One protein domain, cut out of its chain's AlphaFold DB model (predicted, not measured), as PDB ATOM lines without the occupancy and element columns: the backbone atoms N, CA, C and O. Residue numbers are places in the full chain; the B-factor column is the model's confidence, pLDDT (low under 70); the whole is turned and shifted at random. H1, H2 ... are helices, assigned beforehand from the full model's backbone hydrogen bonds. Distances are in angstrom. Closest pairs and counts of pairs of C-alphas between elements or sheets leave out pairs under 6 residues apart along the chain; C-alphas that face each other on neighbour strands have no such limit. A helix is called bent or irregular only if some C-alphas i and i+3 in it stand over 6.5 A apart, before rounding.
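Overview. This is residues 157 to 284 of the 291 residues of an uncharacterized protein of Bacteroidetes bacterium (UniProt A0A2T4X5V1). Three helices, H1, H7 and H6, run side by side in alternating directions, with H7 between the other two, and the short H5 folds back along the first part of H6. H3 packs on H1, with H2 making a corner at its beginning, and H4 lies crosswise beyond H3 at the periphery, touching no helix. The printed part has 128 residues with seven named helices, H1 to H7 in order, and no named strand; the class is all helix. It is compact and rounded, with a radius of gyration of the C-alphas of 14.3 A and spans of 37 by 34 by 23 A.

Along the chain. H1, residues 157 to 172, begins at C-alpha 157 (-58.136, -31.925, 26.793) and is 22.0 A long. H2 is residues 184 to 189. H3, residues 192 to 204, is 19.2 A long and irregular: C-alphas 193 and 196 are 7.6 A apart. H4, residues 213 to 225, is 18.3 A long, and H5 is residues 234 to 242. H6, residues 244 to 261, is the longest at 24.6 A and begins at C-alpha 244 (-51.111, -42.213, 17.298); it is neither bent nor irregular, but only just, with C-alphas 258 and 261 6.1 A apart. H7, residues 270 to 282, is 18.3 A long and ends at C-alpha 282 (-54.456, -29.386, 18.110).

Arrangement. H6 is the hub, touching three helices. H6 and H7 form a helical hairpin at a shallow tilt of 21 degrees, opposite ways, with C-alphas of Gln 249 and Leu 280 closest at 5.1 A. H5 and H6 form another, at 24 degrees, with C-alphas of Glu 239 and Ala 247 closest at 5.0 A. H2 and H6 only just touch, with 3 pairs of C-alphas within 8 A, the closest being Leu 185 and Leu 261 at 5.7 A. H1 touches H7 at a shallow tilt of 12 degrees, opposite ways, with C-alphas of Arg 164 and Phe 277 closest at 6.7 A; H1 and H6 are apart. H1 touches H3 with residues 163 to 167 alone, at a tilt of 37 degrees, only just steep, with C-alphas of Leu 167 and Leu 197 closest at 7.1 A. H2 and H3 touch only at the corner, about perpendicular at 77 degrees, with C-alphas of Leu 189 and Leu 198 closest at 5.7 A. H4 is close to H3 but not clearly touching, with C-alphas of Leu 199 and Ile 218 closest at 7.1 A. Every O i to N i+4 pair is within hydrogen-bond range in H1, H2, H4, H5, H6 and H7; in H3, 7 of 9 are.

Size, cuts and confidence. The C-alphas farthest apart, those of Pro 176 and His 211, are 40.2 A apart, and the first and last printed C-alphas are 6.3 A apart. The link from H1 to H2, 11 residues, is long; within it residues 179 to 180 pair antiparallel with residues 268 to 269. The printed part has no cut, its mean pLDDT is 91.5, and no printed residue is under 70.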
ATOM      1  N   ARG A 157     -58.335 -33.252  27.393       93.12
ATOM      2  CA  ARG A 157     -58.136 -31.925  26.793       93.12
ATOM      3  C   ARG A 157     -58.089 -30.842  27.860       93.12
ATOM      4  O   ARG A 157     -57.163 -30.033  27.878       93.12
ATOM      5  N   ARG A 158     -59.078 -30.850  28.752       91.81
ATOM      6  CA  ARG A 158     -59.230 -29.876  29.828       91.81
ATOM      7  C   ARG A 158     -58.028 -29.892  30.765       91.81
ATOM      8  O   ARG A 158     -57.440 -28.841  30.981       91.81
ATOM      9  N   ARG A 159     -57.600 -31.062  31.253       92.06
ATOM     10  CA  ARG A 159     -56.448 -31.172  32.167       92.06
ATOM     11  C   ARG A 159     -55.150 -30.678  31.521       92.06
ATOM     12  O   ARG A 159     -54.377 -29.979  32.176       92.06
ATOM     13  N   ILE A 160     -54.913 -31.014  30.248       95.38
ATOM     14  CA  ILE A 160     -53.734 -30.554  29.490       95.38
ATOM     15  C   ILE A 160     -53.781 -29.037  29.300       95.38
ATOM     16  O   ILE A 160     -52.778 -28.358  29.512       95.38
ATOM     17  N   PHE A 161     -54.943 -28.505  28.919       95.56
ATOM     18  CA  PHE A 161     -55.153 -27.072  28.757       95.56
ATOM     19  C   PHE A 161     -54.949 -26.319  30.074       95.56
ATOM     20  O   PHE A 161     -54.210 -25.347  30.099       95.56
ATOM     21  N   GLU A 162     -55.547 -26.772  31.175       94.38
ATOM     22  CA  GLU A 162     -55.384 -26.142  32.489       94.38
ATOM     23  C   GLU A 162     -53.913 -26.171  32.926       94.38
ATOM     24  O   GLU A 162     -53.385 -25.151  33.346       94.38
ATOM     25  N   LEU A 163     -53.205 -27.295  32.742       96.31
ATOM     26  CA  LEU A 163     -51.766 -27.361  33.027       96.31
ATOM     27  C   LEU A 163     -50.965 -26.365  32.182       96.31
ATOM     28  O   LEU A 163     -50.031 -25.748  32.691       96.31
ATOM     29  N   ARG A 164     -51.322 -26.215  30.901       97.06
ATOM     30  CA  ARG A 164     -50.730 -25.212  30.014       97.06
ATOM     31  C   ARG A 164     -50.957 -23.813  30.585       97.06
ATOM     32  O   ARG A 164     -49.987 -23.094  30.798       97.06
ATOM     33  N   GLU A 165     -52.204 -23.432  30.842       97.00
ATOM     34  CA  GLU A 165     -52.544 -22.090  31.328       97.00
ATOM     35  C   GLU A 165     -51.889 -21.778  32.674       97.00
ATOM     36  O   GLU A 165     -51.330 -20.695  32.831       97.00
ATOM     37  N   ASP A 166     -51.869 -22.727  33.610       95.94
ATOM     38  CA  ASP A 166     -51.221 -22.540  34.909       95.94
ATOM     39  C   ASP A 166     -49.709 -22.357  34.760       95.94
ATOM     40  O   ASP A 166     -49.116 -21.471  35.381       95.94
ATOM     41  N   LEU A 167     -49.080 -23.141  33.880       97.00
ATOM     42  CA  LEU A 167     -47.661 -22.997  33.586       97.00
ATOM     43  C   LEU A 167     -47.351 -21.643  32.944       97.00
ATOM     44  O   LEU A 167     -46.409 -20.979  33.365       97.00
ATOM     45  N   PHE A 168     -48.115 -21.197  31.947       96.69
ATOM     46  CA  PHE A 168     -47.839 -19.916  31.287       96.69
ATOM     47  C   PHE A 168     -48.239 -18.704  32.122       96.69
ATOM     48  O   PHE A 168     -47.571 -17.677  32.024       96.69
ATOM     49  N   SER A 169     -49.243 -18.828  32.988       96.12
ATOM     50  CA  SER A 169     -49.554 -17.810  33.996       96.12
ATOM     51  C   SER A 169     -48.384 -17.652  34.964       96.12
ATOM     52  O   SER A 169     -47.922 -16.538  35.202       96.12
ATOM     53  N   TYR A 170     -47.825 -18.773  35.434       95.94
ATOM     54  CA  TYR A 170     -46.623 -18.777  36.262       95.94
ATOM     55  C   TYR A 170     -45.405 -18.189  35.536       95.94
ATOM     56  O   TYR A 170     -44.678 -17.383  36.106       95.94
ATOM     57  N   LEU A 171     -45.166 -18.557  34.274       94.88
ATOM     58  CA  LEU A 171     -44.033 -18.035  33.501       94.88
ATOM     59  C   LEU A 171     -44.202 -16.553  33.134       94.88
ATOM     60  O   LEU A 171     -43.208 -15.839  32.994       94.88
ATOM     61  N   GLY A 172     -45.446 -16.080  33.020       93.12
ATOM     62  CA  GLY A 172     -45.791 -14.699  32.700       93.12
ATOM     63  C   GLY A 172     -45.219 -13.681  33.686       93.12
ATOM     64  O   GLY A 172     -44.859 -12.581  33.277       93.12
ATOM     65  N   GLN A 173     -45.035 -14.066  34.954       93.25
ATOM     66  CA  GLN A 173     -44.453 -13.188  35.977       93.25
ATOM     67  C   GLN A 173     -42.978 -12.829  35.718       93.25
ATOM     68  O   GLN A 173     -42.464 -11.881  36.303       93.25
ATOM     69  N   PHE A 174     -42.286 -13.589  34.863       92.25
ATOM     70  CA  PHE A 174     -40.880 -13.358  34.521       92.25
ATOM     71  C   PHE A 174     -40.711 -12.581  33.212       92.25
ATOM     72  O   PHE A 174     -39.583 -12.302  32.798       92.25
ATOM     73  N   LEU A 175     -41.808 -12.213  32.543       87.75
ATOM     74  CA  LEU A 175     -41.739 -11.369  31.358       87.75
ATOM     75  C   LEU A 175     -41.177  -9.978  31.715       87.75
ATOM     76  O   LEU A 175     -41.457  -9.457  32.793       87.75
ATOM     77  N   PRO A 176     -40.364  -9.368  30.827       89.62
ATOM     78  CA  PRO A 176     -40.156  -9.734  29.424       89.62
ATOM     79  C   PRO A 176     -39.077 -10.798  29.164       89.62
ATOM     80  O   PRO A 176     -38.778 -11.033  28.001       89.62
ATOM     81  N   ARG A 177     -38.484 -11.451  30.177       90.56
ATOM     82  CA  ARG A 177     -37.441 -12.479  29.992       90.56
ATOM     83  C   ARG A 177     -38.074 -13.822  29.576       90.56
ATOM     84  O   ARG A 177     -38.592 -14.528  30.436       90.56
ATOM     85  N   PRO A 178     -38.016 -14.240  28.294       89.56
ATOM     86  CA  PRO A 178     -38.705 -15.443  27.827       89.56
ATOM     87  C   PRO A 178     -37.785 -16.678  27.807       89.56
ATOM     88  O   PRO A 178     -38.184 -17.728  27.308       89.56
ATOM     89  N   ASN A 179     -36.554 -16.534  28.305       95.19
ATOM     90  CA  ASN A 179     -35.481 -17.517  28.221       95.19
ATOM     91  C   ASN A 179     -34.986 -17.881  29.612       95.19
ATOM     92  O   ASN A 179     -34.517 -17.013  30.358       95.19
ATOM     93  N   PHE A 180     -35.038 -19.172  29.908       95.94
ATOM     94  CA  PHE A 180     -34.558 -19.743  31.156       95.94
ATOM     95  C   PHE A 180     -33.327 -20.596  30.892       95.94
ATOM     96  O   PHE A 180     -33.306 -21.399  29.957       95.94
ATOM     97  N   ALA A 181     -32.301 -20.413  31.713       95.31
ATOM     98  CA  ALA A 181     -31.089 -21.213  31.655       95.31
ATOM     99  C   ALA A 181     -31.380 -22.682  32.039       95.31
ATOM    100  O   ALA A 181     -32.383 -22.959  32.709       95.31
ATOM    101  N   PRO A 182     -30.499 -23.626  31.660       95.25
ATOM    102  CA  PRO A 182     -30.566 -25.014  32.112       95.25
ATOM    103  C   PRO A 182     -30.856 -25.150  33.615       95.25
ATOM    104  O   PRO A 182     -30.143 -24.592  34.445       95.25
ATOM    105  N   GLY A 183     -31.914 -25.885  33.978       92.25
ATOM    106  CA  GLY A 183     -32.290 -26.152  35.376       92.25
ATOM    107  C   GLY A 183     -32.895 -24.974  36.159       92.25
ATOM    108  O   GLY A 183     -33.361 -25.169  37.288       92.25
ATOM    109  N   GLU A 184     -32.953 -23.769  35.583       94.94
ATOM    110  CA  GLU A 184     -33.515 -22.584  36.245       94.94
ATOM    111  C   GLU A 184     -34.999 -22.791  36.575       94.94
ATOM    112  O   GLU A 184     -35.412 -22.597  37.717       94.94
ATOM    113  N   LEU A 185     -35.792 -23.276  35.613       94.56
ATOM    114  CA  LEU A 185     -37.222 -23.524  35.821       94.56
ATOM    115  C   LEU A 185     -37.494 -24.556  36.910       94.56
ATOM    116  O   LEU A 185     -38.382 -24.339  37.730       94.56
ATOM    117  N   TYR A 186     -36.722 -25.643  36.964       94.94
ATOM    118  CA  TYR A 186     -36.871 -26.638  38.024       94.94
ATOM    119  C   TYR A 186     -36.620 -26.026  39.405       94.94
ATOM    120  O   TYR A 186     -37.384 -26.267  40.339       94.94
ATOM    121  N   THR A 187     -35.584 -25.193  39.525       94.00
ATOM    122  CA  THR A 187     -35.248 -24.497  40.775       94.00
ATOM    123  C   THR A 187     -36.367 -23.553  41.203       94.00
ATOM    124  O   THR A 187     -36.750 -23.531  42.371       94.00
ATOM    125  N   LEU A 188     -36.925 -22.799  40.252       94.44
ATOM    126  CA  LEU A 188     -38.040 -21.893  40.502       94.44
ATOM    127  C   LEU A 188     -39.305 -22.664  40.929       94.44
ATOM    128  O   LEU A 188     -39.873 -22.361  41.969       94.44
ATOM    129  N   LEU A 189     -39.683 -23.715  40.196       95.00
ATOM    130  CA  LEU A 189     -40.858 -24.556  40.478       95.00
ATOM    131  C   LEU A 189     -40.734 -25.389  41.766       95.00
ATOM    132  O   LEU A 189     -41.734 -25.862  42.297       95.00
ATOM    133  N   SER A 190     -39.516 -25.598  42.270       94.25
ATOM    134  CA  SER A 190     -39.272 -26.344  43.511       94.25
ATOM    135  C   SER A 190     -39.552 -25.531  44.776       94.25
ATOM    136  O   SER A 190     -39.471 -26.074  45.880       94.25
ATOM    137  N   ARG A 191     -39.883 -24.243  44.644       95.19
ATOM    138  CA  ARG A 191     -40.256 -23.396  45.777       95.19
ATOM    139  C   ARG A 191     -41.591 -23.859  46.385       95.19
ATOM    140  O   ARG A 191     -42.473 -24.293  45.642       95.19
ATOM    141  N   PRO A 192     -41.787 -23.747  47.714       93.44
ATOM    142  CA  PRO A 192     -43.000 -24.235  48.376       93.44
ATOM    143  C   PRO A 192     -44.309 -23.686  47.797       93.44
ATOM    144  O   PRO A 192     -45.273 -24.435  47.667       93.44
ATOM    145  N   GLN A 193     -44.343 -22.412  47.400       92.62
ATOM    146  CA  GLN A 193     -45.535 -21.785  46.820       92.62
ATOM    147  C   GLN A 193     -45.904 -22.327  45.426       92.62
ATOM    148  O   GLN A 193     -47.071 -22.297  45.052       92.62
ATOM    149  N   ASP A 194     -44.934 -22.882  44.695       93.69
ATOM    150  CA  ASP A 194     -45.097 -23.378  43.320       93.69
ATOM    151  C   ASP A 194     -45.197 -24.911  43.268       93.69
ATOM    152  O   ASP A 194     -45.314 -25.528  42.202       93.69
ATOM    153  N   ARG A 195     -45.201 -25.541  44.450       91.56
ATOM    154  CA  ARG A 195     -45.161 -26.990  44.626       91.56
ATOM    155  C   ARG A 195     -46.288 -27.702  43.887       91.56
ATOM    156  O   ARG A 195     -46.059 -28.762  43.308       91.56
ATOM    157  N   LEU A 196     -47.483 -27.116  43.865       91.38
ATOM    158  CA  LEU A 196     -48.644 -27.689  43.186       91.38
ATOM    159  C   LEU A 196     -48.415 -27.847  41.676       91.38
ATOM    160  O   LEU A 196     -48.663 -28.916  41.113       91.38
ATOM    161  N   LEU A 197     -47.915 -26.797  41.021       94.75
ATOM    162  CA  LEU A 197     -47.616 -26.820  39.591       94.75
ATOM    163  C   LEU A 197     -46.512 -27.840  39.286       94.75
ATOM    164  O   LEU A 197     -46.631 -28.614  38.333       94.75
ATOM    165  N   LEU A 198     -45.484 -27.911  40.138       95.25
ATOM    166  CA  LEU A 198     -44.438 -28.924  40.020       95.25
ATOM    167  C   LEU A 198     -45.001 -30.350  40.114       95.25
ATOM    168  O   LEU A 198     -44.667 -31.187  39.277       95.25
ATOM    169  N   LEU A 199     -45.869 -30.637  41.088       93.31
ATOM    170  CA  LEU A 199     -46.498 -31.956  41.231       93.31
ATOM    171  C   LEU A 199     -47.312 -32.336  39.987       93.31
ATOM    172  O   LEU A 199     -47.198 -33.464  39.504       93.31
ATOM    173  N   ARG A 200     -48.075 -31.393  39.421       93.81
ATOM    174  CA  ARG A 200     -48.833 -31.622  38.181       93.81
ATOM    175  C   ARG A 200     -47.926 -31.901  36.993       93.81
ATOM    176  O   ARG A 200     -48.186 -32.844  36.254       93.81
ATOM    177  N   LEU A 201     -46.839 -31.146  36.833       95.56
ATOM    178  CA  LEU A 201     -45.852 -31.388  35.778       95.56
ATOM    179  C   LEU A 201     -45.195 -32.759  35.929       95.56
ATOM    180  O   LEU A 201     -45.093 -33.495  34.951       95.56
ATOM    181  N   LEU A 202     -44.791 -33.131  37.148       94.44
ATOM    182  CA  LEU A 202     -44.226 -34.450  37.441       94.44
ATOM    183  C   LEU A 202     -45.217 -35.576  37.125       94.44
ATOM    184  O   LEU A 202     -44.801 -36.642  36.669       94.44
ATOM    185  N   SER A 203     -46.508 -35.331  37.343       92.62
ATOM    186  CA  SER A 203     -47.584 -36.280  37.051       92.62
ATOM    187  C   SER A 203     -47.819 -36.416  35.555       92.62
ATOM    188  O   SER A 203     -47.806 -37.528  35.031       92.62
ATOM    189  N   PHE A 204     -47.907 -35.284  34.855       95.00
ATOM    190  CA  PHE A 204     -48.025 -35.215  33.403       95.00
ATOM    191  C   PHE A 204     -46.873 -35.935  32.703       95.00
ATOM    192  O   PHE A 204     -47.088 -36.746  31.808       95.00
ATOM    193  N   VAL A 205     -45.639 -35.727  33.170       94.25
ATOM    194  CA  VAL A 205     -44.478 -36.431  32.625       94.25
ATOM    195  C   VAL A 205     -44.288 -37.834  33.200       94.25
ATOM    196  O   VAL A 205     -43.222 -38.404  32.999       94.25
ATOM    197  N   GLY A 206     -45.221 -38.401  33.966       89.25
ATOM    198  CA  GLY A 206     -45.117 -39.764  34.503       89.25
ATOM    199  C   GLY A 206     -43.868 -40.037  35.358       89.25
ATOM    200  O   GLY A 206     -43.311 -41.130  35.294       89.25
ATOM    201  N   ARG A 207     -43.372 -39.047  36.117       87.56
ATOM    202  CA  ARG A 207     -42.220 -39.205  37.034       87.56
ATOM    203  C   ARG A 207     -42.613 -39.644  38.447       87.56
ATOM    204  O   ARG A 207     -41.737 -39.900  39.272       87.56
ATOM    205  N   ILE A 208     -43.906 -39.753  38.738       86.06
ATOM    206  CA  ILE A 208     -44.389 -40.155  40.059       86.06
ATOM    207  C   ILE A 208     -44.487 -41.670  40.131       86.06
ATOM    208  O   ILE A 208     -45.306 -42.301  39.467       86.06
ATOM    209  N   ARG A 209     -43.629 -42.261  40.963       82.38
ATOM    210  CA  ARG A 209     -43.635 -43.702  41.219       82.38
ATOM    211  C   ARG A 209     -44.767 -44.066  42.174       82.38
ATOM    212  O   ARG A 209     -45.040 -43.337  43.133       82.38
ATOM    213  N   LYS A 210     -45.371 -45.237  41.957       77.19
ATOM    214  CA  LYS A 210     -46.350 -45.830  42.877       77.19
ATOM    215  C   LYS A 210     -45.747 -45.907  44.287       77.19
ATOM    216  O   LYS A 210     -44.587 -46.277  44.438       77.19
ATOM    217  N   HIS A 211     -46.528 -45.538  45.301       80.44
ATOM    218  CA  HIS A 211     -46.131 -45.537  46.721       80.44
ATOM    219  C   HIS A 211     -44.985 -44.585  47.119       80.44
ATOM    220  O   HIS A 211     -44.552 -44.627  48.266       80.44
ATOM    221  N   SER A 212     -44.526 -43.703  46.224       88.12
ATOM    222  CA  SER A 212     -43.577 -42.645  46.592       88.12
ATOM    223  C   SER A 212     -44.215 -41.581  47.491       88.12
ATOM    224  O   SER A 212     -45.439 -41.420  47.506       88.12
ATOM    225  N   ASP A 213     -43.386 -40.799  48.186       89.12
ATOM    226  CA  ASP A 213     -43.857 -39.655  48.976       89.12
ATOM    227  C   ASP A 213     -44.606 -38.636  48.111       89.12
ATOM    228  O   ASP A 213     -45.652 -38.144  48.520       89.12
ATOM    229  N   LEU A 214     -44.165 -38.424  46.864       89.56
ATOM    230  CA  LEU A 214     -44.869 -37.584  45.887       89.56
ATOM    231  C   LEU A 214     -46.272 -38.116  45.567       89.56
ATOM    232  O   LEU A 214     -47.224 -37.346  45.463       89.56
ATOM    233  N   ALA A 215     -46.419 -39.438  45.427       85.50
ATOM    234  CA  ALA A 215     -47.726 -40.050  45.201       85.50
ATOM    235  C   ALA A 215     -48.649 -39.877  46.415       85.50
ATOM    236  O   ALA A 215     -49.859 -39.734  46.251       85.50
ATOM    237  N   ARG A 216     -48.096 -39.883  47.634       86.38
ATOM    238  CA  ARG A 216     -48.854 -39.603  48.861       86.38
ATOM    239  C   ARG A 216     -49.253 -38.130  48.943       86.38
ATOM    240  O   ARG A 216     -50.402 -37.842  49.256       86.38
ATOM    241  N   GLU A 217     -48.326 -37.229  48.636       90.25
ATOM    242  CA  GLU A 217     -48.536 -35.779  48.625       90.25
ATOM    243  C   GLU A 217     -49.664 -35.387  47.663       90.25
ATOM    244  O   GLU A 217     -50.587 -34.679  48.063       90.25
ATOM    245  N   ILE A 218     -49.661 -35.934  46.441       87.69
ATOM    246  CA  ILE A 218     -50.746 -35.720  45.477       87.69
ATOM    247  C   ILE A 218     -52.082 -36.204  46.018       87.69
ATOM    248  O   ILE A 218     -53.034 -35.438  45.997       87.69
ATOM    249  N   ARG A 219     -52.162 -37.422  46.564       82.81
ATOM    250  CA  ARG A 219     -53.435 -37.939  47.096       82.81
ATOM    251  C   ARG A 219     -53.991 -37.070  48.217       82.81
ATOM    252  O   ARG A 219     -55.192 -36.830  48.263       82.81
ATOM    253  N   ILE A 220     -53.128 -36.594  49.117       85.06
ATOM    254  CA  ILE A 220     -53.537 -35.676  50.189       85.06
ATOM    255  C   ILE A 220     -54.096 -34.386  49.580       85.06
ATOM    256  O   ILE A 220     -55.151 -33.919  50.006       85.06
ATOM    257  N   PHE A 221     -53.427 -33.829  48.566       84.38
ATOM    258  CA  PHE A 221     -53.911 -32.633  47.887       84.38
ATOM    259  C   PHE A 221     -55.254 -32.866  47.184       84.38
ATOM    260  O   PHE A 221     -56.183 -32.090  47.399       84.38
ATOM    261  N   GLU A 222     -55.362 -33.914  46.366       83.25
ATOM    262  CA  GLU A 222     -56.567 -34.236  45.592       83.25
ATOM    263  C   GLU A 222     -57.771 -34.428  46.525       83.25
ATOM    264  O   GLU A 222     -58.836 -33.865  46.276       83.25
ATOM    265  N   ARG A 223     -57.569 -35.112  47.659       77.56
ATOM    266  CA  ARG A 223     -58.589 -35.303  48.699       77.56
ATOM    267  C   ARG A 223     -59.012 -33.999  49.378       77.56
ATOM    268  O   ARG A 223     -60.185 -33.832  49.688       77.56
ATOM    269  N   ASN A 224     -58.073 -33.095  49.649       80.06
ATOM    270  CA  ASN A 224     -58.367 -31.858  50.376       80.06
ATOM    271  C   ASN A 224     -58.987 -30.770  49.486       80.06
ATOM    272  O   ASN A 224     -59.651 -29.875  50.002       80.06
ATOM    273  N   ASN A 225     -58.754 -30.825  48.172       76.50
ATOM    274  CA  ASN A 225     -59.122 -29.756  47.240       76.50
ATOM    275  C   ASN A 225     -60.164 -30.180  46.193       76.50
ATOM    276  O   ASN A 225     -60.540 -29.353  45.366       76.50
ATOM    277  N   ASN A 226     -60.616 -31.442  46.200       71.31
ATOM    278  CA  ASN A 226     -61.538 -32.007  45.205       71.31
ATOM    279  C   ASN A 226     -61.112 -31.712  43.755       71.31
ATOM    280  O   ASN A 226     -61.934 -31.391  42.897       71.31
ATOM    281  N   ASN A 227     -59.808 -31.784  43.486       72.94
ATOM    282  CA  ASN A 227     -59.247 -31.516  42.168       72.94
ATOM    283  C   ASN A 227     -58.216 -32.581  41.810       72.94
ATOM    284  O   ASN A 227     -57.299 -32.821  42.589       72.94
ATOM    285  N   THR A 228     -58.344 -33.186  40.629       79.81
ATOM    286  CA  THR A 228     -57.422 -34.214  40.141       79.81
ATOM    287  C   THR A 228     -56.148 -33.572  39.593       79.81
ATOM    288  O   THR A 228     -56.178 -32.833  38.610       79.81
ATOM    289  N   LEU A 229     -55.003 -33.898  40.185       81.56
ATOM    290  CA  LEU A 229     -53.676 -33.530  39.683       81.56
ATOM    291  C   LEU A 229     -53.071 -34.623  38.801       81.56
ATOM    292  O   LEU A 229     -52.080 -34.395  38.101       81.56
ATOM    293  N   THR A 230     -53.630 -35.827  38.880       83.25
ATOM    294  CA  THR A 230     -53.096 -37.011  38.224       83.25
ATOM    295  C   THR A 230     -53.490 -37.095  36.749       83.25
ATOM    296  O   THR A 230     -54.661 -37.004  36.384       83.25
ATOM    297  N   PHE A 231     -52.492 -37.301  35.885       86.94
ATOM    298  CA  PHE A 231     -52.677 -37.429  34.433       86.94
ATOM    299  C   PHE A 231     -52.808 -38.884  33.947       86.94
ATOM    300  O   PHE A 231     -52.950 -39.093  32.752       86.94
ATOM    301  N   GLU A 232     -52.768 -39.870  34.852       72.88
ATOM    302  CA  GLU A 232     -53.144 -41.290  34.661       72.88
ATOM    303  C   GLU A 232     -52.921 -41.858  33.243       72.88
ATOM    304  O   GLU A 232     -53.854 -41.951  32.455       72.88
ATOM    305  N   ASP A 233     -51.687 -42.243  32.898       80.88
ATOM    306  CA  ASP A 233     -51.336 -42.775  31.563       80.88
ATOM    307  C   ASP A 233     -51.850 -41.936  30.380       80.88
ATOM    308  O   ASP A 233     -52.240 -42.477  29.345       80.88
ATOM    309  N   CYS A 234     -51.801 -40.605  30.515       88.31
ATOM    310  CA  CYS A 234     -52.277 -39.643  29.518       88.31
ATOM    311  C   CYS A 234     -51.876 -40.000  28.083       88.31
ATOM    312  O   CYS A 234     -52.707 -39.907  27.192       88.31
ATOM    313  N   GLY A 235     -50.635 -40.436  27.848       88.38
ATOM    314  CA  GLY A 235     -50.172 -40.816  26.509       88.38
ATOM    315  C   GLY A 235     -50.968 -41.969  25.890       88.38
ATOM    316  O   GLY A 235     -51.405 -41.853  24.751       88.38
ATOM    317  N   ILE A 236     -51.216 -43.035  26.656       88.06
ATOM    318  CA  ILE A 236     -51.977 -44.208  26.195       88.06
ATOM    319  C   ILE A 236     -53.454 -43.832  26.011       88.06
ATOM    320  O   ILE A 236     -54.079 -44.225  25.031       88.06
ATOM    321  N   GLN A 237     -54.011 -43.021  26.916       90.00
ATOM    322  CA  GLN A 237     -55.380 -42.521  26.766       90.00
ATOM    323  C   GLN A 237     -55.554 -41.637  25.524       90.00
ATOM    324  O   GLN A 237     -56.576 -41.723  24.846       90.00
ATOM    325  N   LEU A 238     -54.568 -40.791  25.215       91.81
ATOM    326  CA  LEU A 238     -54.575 -39.954  24.016       91.81
ATOM    327  C   LEU A 238     -54.490 -40.794  22.742       91.81
ATOM    328  O   LEU A 238     -55.195 -40.490  21.786       91.81
ATOM    329  N   GLU A 239     -53.671 -41.846  22.746       90.81
ATOM    330  CA  GLU A 239     -53.579 -42.789  21.631       90.81
ATOM    331  C   GLU A 239     -54.920 -43.477  21.370       90.81
ATOM    332  O   GLU A 239     -55.432 -43.430  20.254       90.81
ATOM    333  N   ALA A 240     -55.526 -44.044  22.417       86.75
ATOM    334  CA  ALA A 240     -56.794 -44.758  22.314       86.75
ATOM    335  C   ALA A 240     -57.960 -43.845  21.886       86.75
ATOM    336  O   ALA A 240     -58.843 -44.270  21.143       86.75
ATOM    337  N   ALA A 241     -57.975 -42.589  22.345       86.25
ATOM    338  CA  ALA A 241     -59.084 -41.669  22.093       86.25
ATOM    339  C   ALA A 241     -58.932 -40.831  20.812       86.25
ATOM    340  O   ALA A 241     -59.938 -40.495  20.188       86.25
ATOM    341  N   TYR A 242     -57.703 -40.456  20.442       89.31
ATOM    342  CA  TYR A 242     -57.424 -39.478  19.380       89.31
ATOM    343  C   TYR A 242     -56.370 -39.951  18.364       89.31
ATOM    344  O   TYR A 242     -56.053 -39.224  17.422       89.31
ATOM    345  N   GLY A 243     -55.843 -41.167  18.521       89.75
ATOM    346  CA  GLY A 243     -54.927 -41.800  17.580       89.75
ATOM    347  C   GLY A 243     -53.436 -41.543  17.849       89.75
ATOM    348  O   GLY A 243     -53.058 -40.771  18.739       89.75
ATOM    349  N   PRO A 244     -52.556 -42.178  17.051       91.69
ATOM    350  CA  PRO A 244     -51.111 -42.213  17.298       91.69
ATOM    351  C   PRO A 244     -50.458 -40.829  17.256       91.69
ATOM    352  O   PRO A 244     -49.565 -40.544  18.050       91.69
ATOM    353  N   LEU A 245     -50.945 -39.921  16.404       94.38
ATOM    354  CA  LEU A 245     -50.389 -38.571  16.299       94.38
ATOM    355  C   LEU A 245     -50.548 -37.769  17.605       94.38
ATOM    356  O   LEU A 245     -49.649 -37.014  17.984       94.38
ATOM    357  N   ALA A 246     -51.654 -37.950  18.336       95.00
ATOM    358  CA  ALA A 246     -51.846 -37.318  19.642       95.00
ATOM    359  C   ALA A 246     -50.840 -37.853  20.676       95.00
ATOM    360  O   ALA A 246     -50.254 -37.079  21.440       95.00
ATOM    361  N   ALA A 247     -50.588 -39.164  20.660       94.25
ATOM    362  CA  ALA A 247     -49.604 -39.815  21.519       94.25
ATOM    363  C   ALA A 247     -48.165 -39.375  21.195       94.25
ATOM    364  O   ALA A 247     -47.381 -39.098  22.105       94.25
ATOM    365  N   GLU A 248     -47.826 -39.231  19.913       96.06
ATOM    366  CA  GLU A 248     -46.533 -38.716  19.453       96.06
ATOM    367  C   GLU A 248     -46.285 -37.281  19.934       96.06
ATOM    368  O   GLU A 248     -45.235 -37.001  20.521       96.06
ATOM    369  N   GLN A 249     -47.257 -36.379  19.759       97.50
ATOM    370  CA  GLN A 249     -47.145 -34.995  20.237       97.50
ATOM    371  C   GLN A 249     -47.024 -34.927  21.762       97.50
ATOM    372  O   GLN A 249     -46.212 -34.165  22.296       97.50
ATOM    373  N   HIS A 250     -47.775 -35.768  22.477       97.38
ATOM    374  CA  HIS A 250     -47.643 -35.904  23.924       97.38
ATOM    375  C   HIS A 250     -46.236 -36.368  24.315       97.38
ATOM    376  O   HIS A 250     -45.605 -35.755  25.175       97.38
ATOM    377  N   ASN A 251     -45.703 -37.400  23.661       96.38
ATOM    378  CA  ASN A 251     -44.370 -37.928  23.941       96.38
ATOM    379  C   ASN A 251     -43.268 -36.908  23.632       96.38
ATOM    380  O   ASN A 251     -42.322 -36.775  24.416       96.38
ATOM    381  N   ALA A 252     -43.402 -36.141  22.550       96.94
ATOM    382  CA  ALA A 252     -42.492 -35.047  22.221       96.94
ATOM    383  C   ALA A 252     -42.503 -33.949  23.300       96.94
ATOM    384  O   ALA A 252     -41.440 -33.490  23.732       96.94
ATOM    385  N   LEU A 253     -43.688 -33.551  23.781       97.94
ATOM    386  CA  LEU A 253     -43.830 -32.571  24.860       97.94
ATOM    387  C   LEU A 253     -43.279 -33.105  26.191       97.94
ATOM    388  O   LEU A 253     -42.501 -32.419  26.852       97.94
ATOM    389  N   VAL A 254     -43.622 -34.336  26.574       96.81
ATOM    390  CA  VAL A 254     -43.130 -34.978  27.802       96.81
ATOM    391  C   VAL A 254     -41.610 -35.108  27.786       96.81
ATOM    392  O   VAL A 254     -40.964 -34.831  28.796       96.81
ATOM    393  N   THR A 255     -41.026 -35.491  26.651       96.12
ATOM    394  CA  THR A 255     -39.570 -35.598  26.493       96.12
ATOM    395  C   THR A 255     -38.905 -34.243  26.706       96.12
ATOM    396  O   THR A 255     -38.004 -34.133  27.541       96.12
ATOM    397  N   PHE A 256     -39.421 -33.195  26.057       97.06
ATOM    398  CA  PHE A 256     -38.934 -31.828  26.232       97.06
ATOM    399  C   PHE A 256     -39.022 -31.362  27.694       97.06
ATOM    400  O   PHE A 256     -38.041 -30.875  28.254       97.06
ATOM    401  N   LEU A 257     -40.175 -31.553  28.344       96.81
ATOM    402  CA  LEU A 257     -40.379 -31.175  29.744       96.81
ATOM    403  C   LEU A 257     -39.421 -31.920  30.681       96.81
ATOM    404  O   LEU A 257     -38.823 -31.314  31.568       96.81
ATOM    405  N   ARG A 258     -39.243 -33.231  30.483       95.06
ATOM    406  CA  ARG A 258     -38.353 -34.063  31.308       95.06
ATOM    407  C   ARG A 258     -36.891 -33.645  31.193       95.06
ATOM    408  O   ARG A 258     -36.193 -33.696  32.205       95.06
ATOM    409  N   GLN A 259     -36.438 -33.317  29.987       94.31
ATOM    410  CA  GLN A 259     -35.035 -33.017  29.701       94.31
ATOM    411  C   GLN A 259     -34.677 -31.570  30.045       94.31
ATOM    412  O   GLN A 259     -33.656 -31.340  30.683       94.31
ATOM    413  N   ASN A 260     -35.532 -30.611  29.687       94.12
ATOM    414  CA  ASN A 260     -35.157 -29.194  29.693       94.12
ATOM    415  C   ASN A 260     -35.803 -28.401  30.838       94.12
ATOM    416  O   ASN A 260     -35.197 -27.476  31.367       94.12
ATOM    417  N   LEU A 261     -37.023 -28.764  31.256       93.81
ATOM    418  CA  LEU A 261     -37.743 -28.042  32.314       93.81
ATOM    419  C   LEU A 261     -37.535 -28.676  33.697       93.81
ATOM    420  O   LEU A 261     -37.344 -27.961  34.676       93.81
ATOM    421  N   LEU A 262     -37.562 -30.010  33.780       93.25
ATOM    422  CA  LEU A 262     -37.477 -30.790  35.026       93.25
ATOM    423  C   LEU A 262     -36.092 -31.420  35.254       93.25
ATOM    424  O   LEU A 262     -35.957 -32.356  36.047       93.25
ATOM    425  N   ALA A 263     -35.086 -30.973  34.510       90.88
ATOM    426  CA  ALA A 263     -33.689 -31.368  34.646       90.88
ATOM    427  C   ALA A 263     -32.784 -30.217  34.168       90.88
ATOM    428  O   ALA A 263     -33.265 -29.162  33.759       90.88
ATOM    429  N   SER A 264     -31.471 -30.412  34.239       87.69
ATOM    430  CA  SER A 264     -30.455 -29.437  33.825       87.69
ATOM    431  C   SER A 264     -30.064 -29.579  32.346       87.69
ATOM    432  O   SER A 264     -28.878 -29.513  32.033       87.69
ATOM    433  N   GLY A 265     -31.029 -29.873  31.466       87.19
ATOM    434  CA  GLY A 265     -30.800 -30.050  30.028       87.19
ATOM    435  C   GLY A 265     -30.528 -28.733  29.305       87.19
ATOM    436  O   GLY A 265     -29.681 -27.949  29.716       87.19
ATOM    437  N   GLU A 266     -31.227 -28.475  28.207       92.06
ATOM    438  CA  GLU A 266     -31.038 -27.244  27.438       92.06
ATOM    439  C   GLU A 266     -31.805 -26.057  28.038       92.06
ATOM    440  O   GLU A 266     -32.657 -26.204  28.920       92.06
ATOM    441  N   ALA A 267     -31.502 -24.855  27.543       93.69
ATOM    442  CA  ALA A 267     -32.271 -23.661  27.863       93.69
ATOM    443  C   ALA A 267     -33.726 -23.798  27.376       93.69
ATOM    444  O   ALA A 267     -33.998 -24.365  26.317       93.69
ATOM    445  N   VAL A 268     -34.668 -23.237  28.134       95.56
ATOM    446  CA  VAL A 268     -36.096 -23.271  27.792       95.56
ATOM    447  C   VAL A 268     -36.541 -21.905  27.291       95.56
ATOM    448  O   VAL A 268     -36.538 -20.926  28.039       95.56
ATOM    449  N   HIS A 269     -36.983 -21.866  26.033       95.62
ATOM    450  CA  HIS A 269     -37.643 -20.711  25.434       95.62
ATOM    451  C   HIS A 269     -39.169 -20.845  25.592       95.62
ATOM    452  O   HIS A 269     -39.775 -21.804  25.104       95.62
ATOM    453  N   VAL A 270     -39.815 -19.874  26.248       94.94
ATOM    454  CA  VAL A 270     -41.262 -19.905  26.574       94.94
ATOM    455  C   VAL A 270     -42.124 -20.106  25.324       94.94
ATOM    456  O   VAL A 270     -43.067 -20.895  25.336       94.94
ATOM    457  N   VAL A 271     -41.782 -19.433  24.221       94.19
ATOM    458  CA  VAL A 271     -42.517 -19.549  22.945       94.19
ATOM    459  C   VAL A 271     -42.486 -20.974  22.384       94.19
ATOM    460  O   VAL A 271     -43.507 -21.457  21.900       94.19
ATOM    461  N   ASP A 272     -41.354 -21.673  22.472       95.19
ATOM    462  CA  ASP A 272     -41.236 -23.029  21.927       95.19
ATOM    463  C   ASP A 272     -41.956 -24.047  22.803       95.19
ATOM    464  O   ASP A 272     -42.632 -24.941  22.295       95.19
ATOM    465  N   LEU A 273     -41.894 -23.864  24.125       96.69
ATOM    466  CA  LEU A 273     -42.710 -24.639  25.052       96.69
ATOM    467  C   LEU A 273     -44.205 -24.464  24.745       96.69
ATOM    468  O   LEU A 273     -44.944 -25.448  24.723       96.69
ATOM    469  N   ARG A 274     -44.646 -23.233  24.447       96.62
ATOM    470  CA  ARG A 274     -46.048 -22.949  24.111       96.62
ATOM    471  C   ARG A 274     -46.472 -23.649  22.830       96.62
ATOM    472  O   ARG A 274     -47.479 -24.350  22.837       96.62
ATOM    473  N   LYS A 275     -45.658 -23.554  21.774       97.25
ATOM    474  CA  LYS A 275     -45.901 -24.254  20.502       97.25
ATOM    475  C   LYS A 275     -46.060 -25.763  20.687       97.25
ATOM    476  O   LYS A 275     -46.893 -26.359  20.016       97.25
ATOM    477  N   ARG A 276     -45.298 -26.388  21.592       97.81
ATOM    478  CA  ARG A 276     -45.414 -27.834  21.873       97.81
ATOM    479  C   ARG A 276     -46.737 -28.192  22.549       97.81
ATOM    480  O   ARG A 276     -47.366 -29.172  22.162       97.81
ATOM    481  N   PHE A 277     -47.180 -27.394  23.521       97.94
ATOM    482  CA  PHE A 277     -48.508 -27.563  24.116       97.94
ATOM    483  C   PHE A 277     -49.627 -27.352  23.094       97.94
ATOM    484  O   PHE A 277     -50.567 -28.143  23.046       97.94
ATOM    485  N   ASP A 278     -49.517 -26.315  22.264       96.81
ATOM    486  CA  ASP A 278     -50.501 -26.026  21.222       96.81
ATOM    487  C   ASP A 278     -50.531 -27.144  20.168       96.81
ATOM    488  O   ASP A 278     -51.608 -27.583  19.779       96.81
ATOM    489  N   GLY A 279     -49.369 -27.686  19.788       96.56
ATOM    490  CA  GLY A 279     -49.249 -28.842  18.897       96.56
ATOM    491  C   GLY A 279     -49.982 -30.081  19.415       96.56
ATOM    492  O   GLY A 279     -50.702 -30.716  18.648       96.56
ATOM    493  N   LEU A 280     -49.868 -30.381  20.715       97.38
ATOM    494  CA  LEU A 280     -50.629 -31.457  21.359       97.38
ATOM    495  C   LEU A 280     -52.133 -31.155  21.391       97.38
ATOM    496  O   LEU A 280     -52.940 -31.994  20.999       97.38
ATOM    497  N   LEU A 281     -52.530 -29.959  21.830       96.50
ATOM    498  CA  LEU A 281     -53.946 -29.590  21.925       96.50
ATOM    499  C   LEU A 281     -54.636 -29.526  20.556       96.50
ATOM    500  O   LEU A 281     -55.846 -29.718  20.489       96.50
ATOM    501  N   LEU A 282     -53.908 -29.293  19.466       95.81
ATOM    502  CA  LEU A 282     -54.456 -29.386  18.110       95.81
ATOM    503  C   LEU A 282     -54.855 -30.819  17.725       95.81
ATOM    504  O   LEU A 282     -55.772 -30.979  16.926       95.81
ATOM    505  N   GLN A 283     -54.232 -31.844  18.318       95.69
ATOM    506  CA  GLN A 283     -54.578 -33.251  18.065       95.69
ATOM    507  C   GLN A 283     -55.798 -33.732  18.854       95.69
ATOM    508  O   GLN A 283     -56.262 -34.848  18.655       95.69
ATOM    509  N   ILE A 284     -56.313 -32.909  19.767       93.00
ATOM    510  CA  ILE A 284     -57.425 -33.263  20.647       93.00
ATOM    511  C   ILE A 284     -58.625 -32.391  20.257       93.00
ATOM    512  O   ILE A 284     -58.792 -31.314  20.830       93.00
TER     513      ILE A 284